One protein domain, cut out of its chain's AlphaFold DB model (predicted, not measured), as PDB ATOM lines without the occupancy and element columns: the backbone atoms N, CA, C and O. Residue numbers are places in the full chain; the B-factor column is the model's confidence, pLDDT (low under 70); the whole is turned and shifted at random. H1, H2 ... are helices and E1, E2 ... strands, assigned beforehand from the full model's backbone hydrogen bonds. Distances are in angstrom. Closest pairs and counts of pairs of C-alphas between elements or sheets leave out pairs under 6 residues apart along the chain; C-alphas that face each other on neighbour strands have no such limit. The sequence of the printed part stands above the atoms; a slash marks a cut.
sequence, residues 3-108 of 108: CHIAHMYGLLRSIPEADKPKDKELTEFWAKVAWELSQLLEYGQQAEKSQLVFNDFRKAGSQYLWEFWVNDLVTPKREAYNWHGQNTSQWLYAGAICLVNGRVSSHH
ATOM      1  N   CYS A   3     171.788 233.707 128.654       44.97
ATOM      2  CA  CYS A   3     171.028 232.493 128.915       44.97
ATOM      3  C   CYS A   3     169.613 232.678 128.363       44.97
ATOM      4  O   CYS A   3     168.831 233.461 128.906       44.97
ATOM      5  N   HIS A   4     169.284 231.976 127.279       54.31
ATOM      6  CA  HIS A   4     167.919 231.915 126.766       54.31
ATOM      7  C   HIS A   4     167.203 230.742 127.435       54.31
ATOM      8  O   HIS A   4     167.210 229.623 126.929       54.31
ATOM      9  N   ILE A   5     166.628 230.991 128.614       52.62
ATOM     10  CA  ILE A   5     165.848 229.988 129.344       52.62
ATOM     11  C   ILE A   5     164.410 230.036 128.831       52.62
ATOM     12  O   ILE A   5     163.627 230.898 129.234       52.62
ATOM     13  N   ALA A   6     164.038 229.084 127.979       54.72
ATOM     14  CA  ALA A   6     162.640 228.694 127.874       54.72
ATOM     15  C   ALA A   6     162.173 228.203 129.260       54.72
ATOM     16  O   ALA A   6     162.895 227.468 129.937       54.72
ATOM     17  N   HIS A   7     161.017 228.669 129.742       57.06
ATOM     18  CA  HIS A   7     160.563 228.435 131.119       57.06
ATOM     19  C   HIS A   7     160.558 226.930 131.453       57.06
ATOM     20  O   HIS A   7     159.642 226.211 131.063       57.06
ATOM     21  N   MET A   8     161.535 226.449 132.235       56.44
ATOM     22  CA  MET A   8     161.689 225.019 132.559       56.44
ATOM     23  C   MET A   8     160.440 224.391 133.202       56.44
ATOM     24  O   MET A   8     160.113 223.234 132.942       56.44
ATOM     25  N   TYR A   9     159.679 225.173 133.979       54.59
ATOM     26  CA  TYR A   9     158.385 224.776 134.561       54.59
ATOM     27  C   TYR A   9     157.279 224.515 133.513       54.59
ATOM     28  O   TYR A   9     156.152 224.142 133.856       54.59
ATOM     29  N   GLY A  10     157.584 224.745 132.236       68.62
ATOM     30  CA  GLY A  10     156.710 224.593 131.086       68.62
ATOM     31  C   GLY A  10     157.089 223.473 130.122       68.62
ATOM     32  O   GLY A  10     156.317 223.249 129.198       68.62
ATOM     33  N   LEU A  11     158.197 222.745 130.329       77.19
ATOM     34  CA  LEU A  11     158.723 221.809 129.320       77.19
ATOM     35  C   LEU A  11     157.685 220.784 128.843       77.19
ATOM     36  O   LEU A  11     157.499 220.595 127.648       77.19
ATOM     37  N   LEU A  12     156.942 220.175 129.767       84.00
ATOM     38  CA  LEU A  12     155.897 219.209 129.414       84.00
ATOM     39  C   LEU A  12     154.547 219.861 129.068       84.00
ATOM     40  O   LEU A  12     153.624 219.153 128.683       84.00
ATOM     41  N   ARG A  13     154.374 221.184 129.217       82.19
ATOM     42  CA  ARG A  13     153.070 221.845 128.986       82.19
ATOM     43  C   ARG A  13     152.644 221.796 127.525       82.19
ATOM     44  O   ARG A  13     151.447 221.740 127.267       82.19
ATOM     45  N   SER A  14     153.597 221.811 126.595       79.75
ATOM     46  CA  SER A  14     153.325 221.713 125.156       79.75
ATOM     47  C   SER A  14     153.007 220.285 124.694       79.75
ATOM     48  O   SER A  14     152.595 220.095 123.550       79.75
ATOM     49  N   ILE A  15     153.165 219.283 125.567       86.31
ATOM     50  CA  ILE A  15     152.955 217.870 125.247       86.31
ATOM     51  C   ILE A  15     151.542 217.445 125.688       86.31
ATOM     52  O   ILE A  15     151.165 217.692 126.839       86.31
ATOM     53  N   PRO A  16     150.743 216.790 124.823       88.50
ATOM     54  CA  PRO A  16     149.454 216.217 125.201       88.50
ATOM     55  C   PRO A  16     149.582 215.216 126.354       88.50
ATOM     56  O   PRO A  16     150.519 214.426 126.390       88.50
ATOM     57  N   GLU A  17     148.604 215.181 127.261       87.81
ATOM     58  CA  GLU A  17     148.633 214.315 128.456       87.81
ATOM     59  C   GLU A  17     148.798 212.816 128.139       87.81
ATOM     60  O   GLU A  17     149.380 212.067 128.921       87.81
ATOM     61  N   ALA A  18     148.310 212.376 126.975       88.38
ATOM     62  CA  ALA A  18     148.464 211.000 126.506       88.38
ATOM     63  C   ALA A  18     149.923 210.636 126.174       88.38
ATOM     64  O   ALA A  18     150.312 209.487 126.365       88.38
ATOM     65  N   ASP A  19     150.714 211.615 125.728       89.19
ATOM     66  CA  ASP A  19     152.095 211.433 125.268       89.19
ATOM     67  C   ASP A  19     153.129 211.750 126.363       89.19
ATOM     68  O   ASP A  19     154.325 211.500 126.183       89.19
ATOM     69  N   LYS A  20     152.688 212.318 127.493       90.69
ATOM     70  CA  LYS A  20     153.570 212.661 128.611       90.69
ATOM     71  C   LYS A  20     154.151 211.409 129.273       90.69
ATOM     72  O   LYS A  20     153.454 210.397 129.398       90.69
ATOM     73  N   PRO A  21     155.401 211.487 129.761       91.25
ATOM     74  CA  PRO A  21     155.965 210.432 130.588       91.25
ATOM     75  C   PRO A  21     155.197 210.330 131.911       91.25
ATOM     76  O   PRO A  21     154.739 211.336 132.460       91.25
ATOM     77  N   LYS A  22     155.055 209.108 132.429       90.81
ATOM     78  CA  LYS A  22     154.313 208.802 133.664       90.81
ATOM     79  C   LYS A  22     155.173 207.985 134.619       90.81
ATOM     80  O   LYS A  22     156.090 207.287 134.191       90.81
ATOM     81  N   ASP A  23     154.870 208.075 135.908       92.50
ATOM     82  CA  ASP A  23     155.485 207.265 136.963       92.50
ATOM     83  C   ASP A  23     157.028 207.274 136.909       92.50
ATOM     84  O   ASP A  23     157.678 208.310 137.096       92.50
ATOM     85  N   LYS A  24     157.628 206.114 136.622       92.69
ATOM     86  CA  LYS A  24     159.076 205.947 136.507       92.69
ATOM     87  C   LYS A  24     159.665 206.766 135.356       92.69
ATOM     88  O   LYS A  24     160.711 207.375 135.545       92.69
ATOM     89  N   GLU A  25     158.988 206.832 134.211       93.19
ATOM     90  CA  GLU A  25     159.446 207.612 133.053       93.19
ATOM     91  C   GLU A  25     159.452 209.108 133.373       93.19
ATOM     92  O   GLU A  25     160.337 209.834 132.937       93.19
ATOM     93  N   LEU A  26     158.508 209.593 134.190       92.25
ATOM     94  CA  LEU A  26     158.505 210.996 134.613       92.25
ATOM     95  C   LEU A  26     159.711 211.307 135.509       92.25
ATOM     96  O   LEU A  26     160.347 212.349 135.362       92.25
ATOM     97  N   THR A  27     160.044 210.389 136.417       92.38
ATOM     98  CA  THR A  27     161.256 210.499 137.243       92.38
ATOM     99  C   THR A  27     162.515 210.472 136.373       92.38
ATOM    100  O   THR A  27     163.401 211.307 136.545       92.38
ATOM    101  N   GLU A  28     162.580 209.556 135.406       94.06
ATOM    102  CA  GLU A  28     163.704 209.434 134.475       94.06
ATOM    103  C   GLU A  28     163.858 210.676 133.589       94.06
ATOM    104  O   GLU A  28     164.975 211.149 133.383       94.06
ATOM    105  N   PHE A  29     162.746 211.261 133.140       92.19
ATOM    106  CA  PHE A  29     162.729 212.525 132.415       92.19
ATOM    107  C   PHE A  29     163.402 213.643 133.208       92.19
ATOM    108  O   PHE A  29     164.348 214.258 132.714       92.19
ATOM    109  N   TRP A  30     162.969 213.885 134.446       91.19
ATOM    110  CA  TRP A  30     163.545 214.958 135.257       91.19
ATOM    111  C   TRP A  30     164.995 214.686 135.660       91.19
ATOM    112  O   TRP A  30     165.790 215.624 135.702       91.19
ATOM    113  N   ALA A  31     165.364 213.423 135.893       93.06
ATOM    114  CA  ALA A  31     166.750 213.042 136.145       93.06
ATOM    115  C   ALA A  31     167.650 213.345 134.935       93.06
ATOM    116  O   ALA A  31     168.718 213.932 135.101       93.06
ATOM    117  N   LYS A  32     167.195 213.015 133.718       93.25
ATOM    118  CA  LYS A  32     167.905 213.355 132.479       93.25
ATOM    119  C   LYS A  32     167.996 214.867 132.295       93.25
ATOM    120  O   LYS A  32     169.091 215.365 132.100       93.25
ATOM    121  N   VAL A  33     166.897 215.611 132.450       90.88
ATOM    122  CA  VAL A  33     166.912 217.085 132.356       90.88
ATOM    123  C   VAL A  33     167.928 217.697 133.321       90.88
ATOM    124  O   VAL A  33     168.728 218.534 132.913       90.88
ATOM    125  N   ALA A  34     167.933 217.270 134.587       91.12
ATOM    126  CA  ALA A  34     168.883 217.763 135.581       91.12
ATOM    127  C   ALA A  34     170.337 217.442 135.200       91.12
ATOM    128  O   ALA A  34     171.215 218.293 135.351       91.12
ATOM    129  N   TRP A  35     170.582 216.239 134.674       93.62
ATOM    130  CA  TRP A  35     171.903 215.840 134.208       93.62
ATOM    131  C   TRP A  35     172.377 216.688 133.025       93.62
ATOM    132  O   TRP A  35     173.442 217.298 133.106       93.62
ATOM    133  N   GLU A  36     171.565 216.817 131.975       92.62
ATOM    134  CA  GLU A  36     171.911 217.607 130.786       92.62
ATOM    135  C   GLU A  36     172.142 219.086 131.133       92.62
ATOM    136  O   GLU A  36     173.077 219.710 130.636       92.62
ATOM    137  N   LEU A  37     171.355 219.647 132.060       89.44
ATOM    138  CA  LEU A  37     171.570 221.005 132.567       89.44
ATOM    139  C   LEU A  37     172.919 221.158 133.263       89.44
ATOM    140  O   LEU A  37     173.599 222.163 133.061       89.44
ATOM    141  N   SER A  38     173.318 220.172 134.070       92.38
ATOM    142  CA  SER A  38     174.624 220.199 134.730       92.38
ATOM    143  C   SER A  38     175.767 220.161 133.715       92.38
ATOM    144  O   SER A  38     176.710 220.938 133.842       92.38
ATOM    145  N   GLN A  39     175.633 219.353 132.659       93.31
ATOM    146  CA  GLN A  39     176.617 219.266 131.582       93.31
ATOM    147  C   GLN A  39     176.697 220.575 130.797       93.31
ATOM    148  O   GLN A  39     177.782 221.107 130.585       93.31
ATOM    149  N   LEU A  40     175.559 221.164 130.436       91.00
ATOM    150  CA  LEU A  40     175.526 222.451 129.739       91.00
ATOM    151  C   LEU A  40     176.199 223.566 130.549       91.00
ATOM    152  O   LEU A  40     176.932 224.376 129.985       91.00
ATOM    153  N   LEU A  41     175.987 223.600 131.868       91.00
ATOM    154  CA  LEU A  41     176.662 224.553 132.750       91.00
ATOM    155  C   LEU A  41     178.170 224.289 132.831       91.00
ATOM    156  O   LEU A  41     178.946 225.241 132.761       91.00
ATOM    157  N   GLU A  42     178.586 223.026 132.937       93.94
ATOM    158  CA  GLU A  42     179.996 222.626 132.972       93.94
ATOM    159  C   GLU A  42     180.731 223.031 131.684       93.94
ATOM    160  O   GLU A  42     181.729 223.748 131.742       93.94
ATOM    161  N   TYR A  43     180.201 222.673 130.511       91.62
ATOM    162  CA  TYR A  43     180.772 223.087 129.225       91.62
ATOM    163  C   TYR A  43     180.667 224.603 129.004       91.62
ATOM    164  O   TYR A  43     181.562 225.213 128.421       91.62
ATOM    165  N   GLY A  44     179.611 225.245 129.508       90.19
ATOM    166  CA  GLY A  44     179.438 226.696 129.446       90.19
ATOM    167  C   GLY A  44     180.492 227.485 130.228       90.19
ATOM    168  O   GLY A  44     180.792 228.618 129.848       90.19
ATOM    169  N   GLN A  45     181.069 226.901 131.283       90.56
ATOM    170  CA  GLN A  45     182.187 227.484 132.039       90.56
ATOM    171  C   GLN A  45     183.538 227.326 131.332       90.56
ATOM    172  O   GLN A  45     184.460 228.084 131.616       90.56
ATOM    173  N   GLN A  46     183.657 226.361 130.418       88.25
ATOM    174  CA  GLN A  46     184.872 226.132 129.631       88.25
ATOM    175  C   GLN A  46     184.971 227.061 128.411       88.25
ATOM    176  O   GLN A  46     186.054 227.217 127.854       88.25
ATOM    177  N   ALA A  47     183.858 227.671 127.987       86.50
ATOM    178  CA  ALA A  47     183.821 228.610 126.867       86.50
ATOM    179  C   ALA A  47     184.408 229.976 127.243       86.50
ATOM    180  O   ALA A  47     184.110 230.503 128.317       86.50
ATOM    181  N   GLU A  48     185.115 230.623 126.313       86.12
ATOM    182  CA  GLU A  48     185.536 232.019 126.500       86.12
ATOM    183  C   GLU A  48     184.322 232.961 126.509       86.12
ATOM    184  O   GLU A  48     184.188 233.832 127.374       86.12
ATOM    185  N   LYS A  49     183.381 232.745 125.581       86.75
ATOM    186  CA  LYS A  49     182.075 233.410 125.591       86.75
ATOM    187  C   LYS A  49     180.962 232.406 125.325       86.75
ATOM    188  O   LYS A  49     180.610 232.150 124.175       86.75
ATOM    189  N   SER A  50     180.371 231.881 126.397       88.19
ATOM    190  CA  SER A  50     179.269 230.926 126.296       88.19
ATOM    191  C   SER A  50     177.940 231.560 125.886       88.19
ATOM    192  O   SER A  50     177.495 232.570 126.447       88.19
ATOM    193  N   GLN A  51     177.267 230.876 124.965       87.94
ATOM    194  CA  GLN A  51     175.836 230.979 124.714       87.94
ATOM    195  C   GLN A  51     175.201 229.622 125.021       87.94
ATOM    196  O   GLN A  51     175.475 228.642 124.326       87.94
ATOM    197  N   LEU A  52     174.357 229.578 126.052       89.62
ATOM    198  CA  LEU A  52     173.570 228.395 126.391       89.62
ATOM    199  C   LEU A  52     172.183 228.525 125.771       89.62
ATOM    200  O   LEU A  52     171.517 229.553 125.948       89.62
ATOM    201  N   VAL A  53     171.746 227.485 125.066       86.94
ATOM    202  CA  VAL A  53     170.431 227.451 124.428       86.94
ATOM    203  C   VAL A  53     169.636 226.250 124.911       86.94
ATOM    204  O   VAL A  53     170.109 225.115 124.877       86.94
ATOM    205  N   PHE A  54     168.400 226.537 125.318       84.00
ATOM    206  CA  PHE A  54     167.391 225.567 125.714       84.00
ATOM    207  C   PHE A  54     166.130 225.863 124.913       84.00
ATOM    208  O   PHE A  54     165.490 226.895 125.125       84.00
ATOM    209  N   ASN A  55     165.773 224.984 123.983       82.88
ATOM    210  CA  ASN A  55     164.533 225.163 123.239       82.88
ATOM    211  C   ASN A  55     163.323 224.757 124.081       82.88
ATOM    212  O   ASN A  55     163.447 224.079 125.097       82.88
ATOM    213  N   ASP A  56     162.131 225.131 123.633       82.06
ATOM    214  CA  ASP A  56     160.920 224.433 124.052       82.06
ATOM    215  C   ASP A  56     160.845 223.055 123.384       82.06
ATOM    216  O   ASP A  56     161.472 222.797 122.352       82.06
ATOM    217  N   PHE A  57     160.031 222.162 123.952       84.81
ATOM    218  CA  PHE A  57     159.714 220.905 123.288       84.81
ATOM    219  C   PHE A  57     159.041 221.160 121.939       84.81
ATOM    220  O   PHE A  57     157.972 221.773 121.871       84.81
ATOM    221  N   ARG A  58     159.630 220.617 120.873       87.19
ATOM    222  CA  ARG A  58     159.033 220.601 119.535       87.19
ATOM    223  C   ARG A  58     158.540 219.209 119.173       87.19
ATOM    224  O   ARG A  58     159.160 218.209 119.526       87.19
ATOM    225  N   LYS A  59     157.444 219.137 118.419       89.75
ATOM    226  CA  LYS A  59     156.966 217.879 117.837       89.75
ATOM    227  C   LYS A  59     157.692 217.612 116.520       89.75
ATOM    228  O   LYS A  59     157.670 218.451 115.624       89.75
ATOM    229  N   ALA A  60     158.297 216.439 116.389       88.94
ATOM    230  CA  ALA A  60     158.939 215.961 115.171       88.94
ATOM    231  C   ALA A  60     158.358 214.587 114.814       88.94
ATOM    232  O   ALA A  60     158.737 213.574 115.388       88.94
ATOM    233  N   GLY A  61     157.387 214.532 113.899       89.44
ATOM    234  CA  GLY A  61     156.673 213.286 113.606       89.44
ATOM    235  C   GLY A  61     155.932 212.748 114.839       89.44
ATOM    236  O   GLY A  61     155.051 213.420 115.376       89.44
ATOM    237  N   SER A  62     156.289 211.538 115.281       89.62
ATOM    238  CA  SER A  62     155.702 210.857 116.447       89.62
ATOM    239  C   SER A  62     156.453 211.090 117.764       89.62
ATOM    240  O   SER A  62     156.129 210.450 118.760       89.62
ATOM    241  N   GLN A  63     157.471 211.953 117.777       92.31
ATOM    242  CA  GLN A  63     158.298 212.218 118.954       92.31
ATOM    243  C   GLN A  63     158.260 213.694 119.352       92.31
ATOM    244  O   GLN A  63     158.087 214.574 118.505       92.31
ATOM    245  N   TYR A  64     158.450 213.959 120.642       92.62
ATOM    246  CA  TYR A  64     158.702 215.298 121.162       92.62
ATOM    247  C   TYR A  64     160.181 215.412 121.512       92.62
ATOM    248  O   TYR A  64     160.735 214.528 122.163       92.62
ATOM    249  N   LEU A  65     160.814 216.485 121.054       92.00
ATOM    250  CA  LEU A  65     162.243 216.731 121.196       92.00
ATOM    251  C   LEU A  65     162.474 217.993 122.006       92.00
ATOM    252  O   LEU A  65     161.941 219.049 121.665       92.00
ATOM    253  N   TRP A  66     163.302 217.877 123.033       91.38
ATOM    254  CA  TRP A  66     163.885 219.009 123.727       91.38
ATOM    255  C   TRP A  66     165.364 219.075 123.395       91.38
ATOM    256  O   TRP A  66     166.139 218.248 123.867       91.38
ATOM    257  N   GLU A  67     165.726 220.022 122.541       91.81
ATOM    258  CA  GLU A  67     167.095 220.216 122.067       91.81
ATOM    259  C   GLU A  67     167.793 221.304 122.877       91.81
ATOM    260  O   GLU A  67     167.196 222.328 123.230       91.81
ATOM    261  N   PHE A  68     169.076 221.080 123.126       90.88
ATOM    262  CA  PHE A  68     169.925 221.978 123.888       90.88
ATOM    263  C   PHE A  68     171.347 221.964 123.340       90.88
ATOM    264  O   PHE A  68     171.811 220.966 122.785       90.88
ATOM    265  N   TRP A  69     172.048 223.083 123.501       92.00
ATOM    266  CA  TRP A  69     173.460 223.182 123.147       92.00
ATOM    267  C   TRP A  69     174.152 224.344 123.859       92.00
ATOM    268  O   TRP A  69     173.522 225.300 124.320       92.00
ATOM    269  N   VAL A  70     175.479 224.263 123.910       90.81
ATOM    270  CA  VAL A  70     176.384 225.334 124.326       90.81
ATOM    271  C   VAL A  70     177.311 225.665 123.172       90.81
ATOM    272  O   VAL A  70     178.008 224.793 122.646       90.81
ATOM    273  N   ASN A  71     177.362 226.951 122.835       88.31
ATOM    274  CA  ASN A  71     178.324 227.505 121.896       88.31
ATOM    275  C   ASN A  71     179.397 228.308 122.628       88.31
ATOM    276  O   ASN A  71     179.065 229.102 123.508       88.31
ATOM    277  N   ASP A  72     180.647 228.184 122.191       87.12
ATOM    278  CA  ASP A  72     181.656 229.223 122.373       87.12
ATOM    279  C   ASP A  72     181.591 230.185 121.182       87.12
ATOM    280  O   ASP A  72     181.765 229.789 120.028       87.12
ATOM    281  N   LEU A  73     181.292 231.452 121.455       83.00
ATOM    282  CA  LEU A  73     181.152 232.489 120.438       83.00
ATOM    283  C   LEU A  73     182.488 233.122 120.019       83.00
ATOM    284  O   LEU A  73     182.497 233.911 119.073       83.00
ATOM    285  N   VAL A  74     183.602 232.818 120.693       79.00
ATOM    286  CA  VAL A  74     184.918 233.444 120.434       79.00
ATOM    287  C   VAL A  74     185.942 232.462 119.865       79.00
ATOM    288  O   VAL A  74     186.722 232.850 118.994       79.00
ATOM    289  N   THR A  75     185.864 231.184 120.236       68.31
ATOM    290  CA  THR A  75     186.790 230.160 119.732       68.31
ATOM    291  C   THR A  75     186.301 229.516 118.423       68.31
ATOM    292  O   THR A  75     185.217 228.924 118.418       68.31
ATOM    293  N   PRO A  76     187.074 229.568 117.316       66.62
ATOM    294  CA  PRO A  76     186.754 228.842 116.087       66.62
ATOM    295  C   PRO A  76     187.126 227.365 116.178       66.62
ATOM    296  O   PRO A  76     188.175 226.991 116.710       66.62
ATOM    297  N   LYS A  77     186.339 226.511 115.514       61.19
ATOM    298  CA  LYS A  77     186.758 225.131 115.235       61.19
ATOM    299  C   LYS A  77     187.929 225.160 114.250       61.19
ATOM    300  O   LYS A  77     187.716 225.418 113.075       61.19
ATOM    301  N   ARG A  78     189.147 224.838 114.703       60.00
ATOM    302  CA  ARG A  78     190.317 224.573 113.831       60.00
ATOM    303  C   ARG A  78     190.527 225.638 112.738       60.00
ATOM    304  O   ARG A  78     190.448 225.317 111.558       60.00
ATOM    305  N   GLU A  79     190.739 226.896 113.125       58.72
ATOM    306  CA  GLU A  79     191.000 228.005 112.179       58.72
ATOM    307  C   GLU A  79     189.887 228.242 111.133       58.72
ATOM    308  O   GLU A  79     190.087 228.961 110.155       58.72
ATOM    309  N   ALA A  80     188.692 227.669 111.324       57.25
ATOM    310  CA  ALA A  80     187.547 227.919 110.462       57.25
ATOM    311  C   ALA A  80     186.960 229.297 110.783       57.25
ATOM    312  O   ALA A  80     186.084 229.457 111.631       57.25
ATOM    313  N   TYR A  81     187.466 230.312 110.097       60.12
ATOM    314  CA  TYR A  81     186.750 231.566 109.934       60.12
ATOM    315  C   TYR A  81     185.690 231.377 108.844       60.12
ATOM    316  O   TYR A  81     185.915 230.665 107.861       60.12
ATOM    317  N   ASN A  82     184.520 232.002 108.991       63.38
ATOM    318  CA  ASN A  82     183.573 232.057 107.875       63.38
ATOM    319  C   ASN A  82     184.173 232.879 106.712       63.38
ATOM    320  O   ASN A  82     185.194 233.546 106.865       63.38
ATOM    321  N   TRP A  83     183.525 232.876 105.544       54.72
ATOM    322  CA  TRP A  83     183.956 233.656 104.365       54.72
ATOM    323  C   TRP A  83     184.170 235.162 104.653       54.72
ATOM    324  O   TRP A  83     184.947 235.816 103.963       54.72
ATOM    325  N   HIS A  84     183.526 235.704 105.691       62.06
ATOM    326  CA  HIS A  84     183.688 237.088 106.143       62.06
ATOM    327  C   HIS A  84     184.820 237.282 107.169       62.06
ATOM    328  O   HIS A  84     184.932 238.363 107.745       62.06
ATOM    329  N   GLY A  85     185.645 236.265 107.431       57.06
ATOM    330  CA  GLY A  85     186.725 236.332 108.418       57.06
ATOM    331  C   GLY A  85     186.236 236.384 109.867       57.06
ATOM    332  O   GLY A  85     187.000 236.733 110.762       57.06
ATOM    333  N   GLN A  86     184.962 236.077 110.120       61.03
ATOM    334  CA  GLN A  86     184.393 236.075 111.463       61.03
ATOM    335  C   GLN A  86     184.503 234.684 112.071       61.03
ATOM    336  O   GLN A  86     184.419 233.671 111.369       61.03
ATOM    337  N   ASN A  87     184.644 234.646 113.392       62.34
ATOM    338  CA  ASN A  87     184.602 233.399 114.124       62.34
ATOM    339  C   ASN A  87     183.261 232.678 113.889       62.34
ATOM    340  O   ASN A  87     182.195 233.244 114.145       62.34
ATOM    341  N   THR A  88     183.305 231.432 113.416       61.25
ATOM    342  CA  THR A  88     182.140 230.548 113.472       61.25
ATOM    343  C   THR A  88     182.087 229.953 114.866       61.25
ATOM    344  O   THR A  88     182.981 229.188 115.230       61.25
ATOM    345  N   SER A  89     181.061 230.301 115.638       68.44
ATOM    346  CA  SER A  89     180.849 229.743 116.970       68.44
ATOM    347  C   SER A  89     181.022 228.219 116.986       68.44
ATOM    348  O   SER A  89     180.535 227.505 116.104       68.44
ATOM    349  N   GLN A  90     181.737 227.708 117.986       79.00
ATOM    350  CA  GLN A  90     181.975 226.280 118.145       79.00
ATOM    351  C   GLN A  90     180.957 225.683 119.114       79.00
ATOM    352  O   GLN A  90     180.834 226.134 120.248       79.00
ATOM    353  N   TRP A  91     180.286 224.606 118.701       81.88
ATOM    354  CA  TRP A  91     179.516 223.773 119.627       81.88
ATOM    355  C   TRP A  91     180.489 223.061 120.570       81.88
ATOM    356  O   TRP A  91     181.352 222.307 120.108       81.88
ATOM    357  N   LEU A  92     180.356 223.313 121.870       87.69
ATOM    358  CA  LEU A  92     181.091 222.598 122.917       87.69
ATOM    359  C   LEU A  92     180.332 221.354 123.368       87.69
ATOM    360  O   LEU A  92     180.932 220.313 123.607       87.69
ATOM    361  N   TYR A  93     179.007 221.467 123.436       91.62
ATOM    362  CA  TYR A  93     178.112 220.391 123.824       91.62
ATOM    363  C   TYR A  93     176.758 220.584 123.156       91.62
ATOM    364  O   TYR A  93     176.297 221.718 123.017       91.62
ATOM    365  N   ALA A  94     176.131 219.494 122.737       91.88
ATOM    366  CA  ALA A  94     174.796 219.498 122.164       91.88
ATOM    367  C   ALA A  94     174.125 218.158 122.445       91.88
ATOM    368  O   ALA A  94     174.796 217.139 122.596       91.88
ATOM    369  N   GLY A  95     172.802 218.174 122.507       93.62
ATOM    370  CA  GLY A  95     172.027 216.961 122.668       93.62
ATOM    371  C   GLY A  95     170.532 217.213 122.599       93.62
ATOM    372  O   GLY A  95     170.062 218.338 122.388       93.62
ATOM    373  N   ALA A  96     169.779 216.132 122.760       94.00
ATOM    374  CA  ALA A  96     168.333 216.168 122.817       94.00
ATOM    375  C   ALA A  96     167.771 215.131 123.793       94.00
ATOM    376  O   ALA A  96     168.223 213.985 123.833       94.00
ATOM    377  N   ILE A  97     166.723 215.511 124.528       93.62
ATOM    378  CA  ILE A  97     165.840 214.563 125.214       93.62
ATOM    379  C   ILE A  97     164.631 214.298 124.322       93.62
ATOM    380  O   ILE A  97     163.919 215.217 123.914       93.62
ATOM    381  N   CYS A  98     164.388 213.022 124.046       94.00
ATOM    382  CA  CYS A  98     163.317 212.549 123.184       94.00
ATOM    383  C   CYS A  98     162.238 211.852 124.013       94.00
ATOM    384  O   CYS A  98     162.540 210.967 124.818       94.00
ATOM    385  N   LEU A  99     160.982 212.208 123.757       92.88
ATOM    386  CA  LEU A  99     159.792 211.558 124.295       92.88
ATOM    387  C   LEU A  99     159.022 210.876 123.166       92.88
ATOM    388  O   LEU A  99     158.570 211.539 122.229       92.88
ATOM    389  N   VAL A 100     158.851 209.558 123.269       92.50
ATOM    390  CA  VAL A 100     158.105 208.750 122.291       92.50
ATOM    391  C   VAL A 100     157.118 207.865 123.033       92.50
ATOM    392  O   VAL A 100     157.527 206.959 123.755       92.50
ATOM    393  N   ASN A 101     155.818 208.119 122.862       88.06
ATOM    394  CA  ASN A 101     154.748 207.377 123.543       88.06
ATOM    395  C   ASN A 101     154.983 207.260 125.066       88.06
ATOM    396  O   ASN A 101     154.880 206.174 125.638       88.06
ATOM    397  N   GLY A 102     155.385 208.361 125.711       86.44
ATOM    398  CA  GLY A 102     155.682 208.416 127.146       86.44
ATOM    399  C   GLY A 102     157.031 207.829 127.584       86.44
ATOM    400  O   GLY A 102     157.340 207.914 128.768       86.44
ATOM    401  N   ARG A 103     157.840 207.268 126.673       91.12
ATOM    402  CA  ARG A 103     159.203 206.792 126.974       91.12
ATOM    403  C   ARG A 103     160.241 207.876 126.758       91.12
ATOM    404  O   ARG A 103     160.178 208.578 125.746       91.12
ATOM    405  N   VAL A 104     161.218 207.956 127.655       93.06
ATOM    406  CA  VAL A 104     162.280 208.966 127.617       93.06
ATOM    407  C   VAL A 104     163.593 208.390 127.088       93.06
ATOM    408  O   VAL A 104     164.022 207.308 127.475       93.06
ATOM    409  N   SER A 105     164.294 209.142 126.241       92.88
ATOM    410  CA  SER A 105     165.687 208.859 125.861       92.88
ATOM    411  C   SER A 105     166.493 210.150 125.700       92.88
ATOM    412  O   SER A 105     165.917 211.225 125.575       92.88
ATOM    413  N   SER A 106     167.820 210.045 125.741       90.94
ATOM    414  CA  SER A 106     168.772 211.158 125.593       90.94
ATOM    415  C   SER A 106     169.774 210.821 124.486       90.94
ATOM    416  O   SER A 106     170.199 209.668 124.403       90.94
ATOM    417  N   HIS A 107     170.121 211.800 123.649       88.69
ATOM    418  CA  HIS A 107     170.990 211.644 122.474       88.69
ATOM    419  C   HIS A 107     171.980 212.813 122.386       88.69
ATOM    420  O   HIS A 107     171.598 213.936 122.719       88.69
ATOM    421  N   HIS A 108     173.204 212.551 121.913       81.88
ATOM    422  CA  HIS A 108     174.342 213.483 121.858       81.88
ATOM    423  C   HIS A 108     175.107 213.345 120.543       81.88
ATOM    424  O   HIS A 108     175.296 212.187 120.103       81.88
TER     425      HIS A 108
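What this domain is: This is residues 3 to 108 of the 108 residues of an uncharacterized protein of viral metagenome (UniProt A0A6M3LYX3). One long helix, H1, lies lengthwise over one face of a twisted sheet whose core is the long hairpin of E4 and E5. E6 pairs along one part of E5, while the shorter strands E2 and E3 pair with separate parts of E4, and E1 is at an edge beside E2. The printed part has 106 residues with one named helix and six named strands, H1 coming between E1 and E2 along the chain and the other strands following; the class is mixed, helices and strands, and in the branched sheet E1 and E2 are parallel neighbours, while the neighbour pairs E2 and E4, E3 and E4, E4 and E5, and E5 and E6 are antiparallel. The whole is elongated, spanning 49 by 27 by 21 A, and only just loose, close to compact, with a radius of gyration of the C-alphas of 15.8 A.

Where its parts are: E1, residues 3 to 5, begins at C-alpha 3, (171.028, 232.493, 128.915). H1, residues 23 to 46, measures 35.7 A from C-alpha 23 at (155.485, 207.265, 136.963) to C-alpha 46. E2 is residues 50 to 54 and E3 is residues 58 to 60. E4, residues 63 to 81, measures 35.6 A and bends by 92 degrees at residue 78. E5, residues 87 to 100, measures 37.1 A and bends by 55 degrees at residue 92. E6, residues 103 to 107, ends at C-alpha 107, (170.990, 211.644, 122.474).

How they stand to each other: E1, H1 and E2 form a strand-helix-strand unit, two parallel neighbour strands with a helix between, with a left-handed crossover. E1 and E2 stand at 7 degrees, with no backbone N and O within hydrogen-bond range. E2 and E4 are antiparallel, with N 51 and O 71 at 2.9 A. E3, E4, E5 and E6 form a meander, each strand the antiparallel neighbour of the one before; each successive two are a hairpin. N 58 and O 65 of E3 and E4 are 2.9 A apart. E2 and E3 lie on one side of E4, E5 on the other side. For E4 and E5, N 70 and O 93 are at 2.8 A; for E5 and E6, N 98 and O 105 are at 2.8 A. H1 is on the sheet at a height over the sheet of 8.8 A, over E4, E5 and, only just, E6, on which 3 of its C-alphas fall. It runs along the strands, at 11 degrees to E4 on the local plane. The closest C-alphas of H1 and E6 are those of Phe 29 and Val 104, 6.0 A apart. In H1, 19 of 20 O i to N i+4 pairs are within hydrogen-bond range.

The domain as a whole: The two C-alphas farthest apart, those of Asp 23 and Gly 85, are 51.3 A apart. The printed part has no cut. The link from E1 to H1, residues 6 to 22, is long; the others are tight. The mean pLDDT of the printed part is 82.8, and it is under 70 at residues 3 to 10 and 75 to 89.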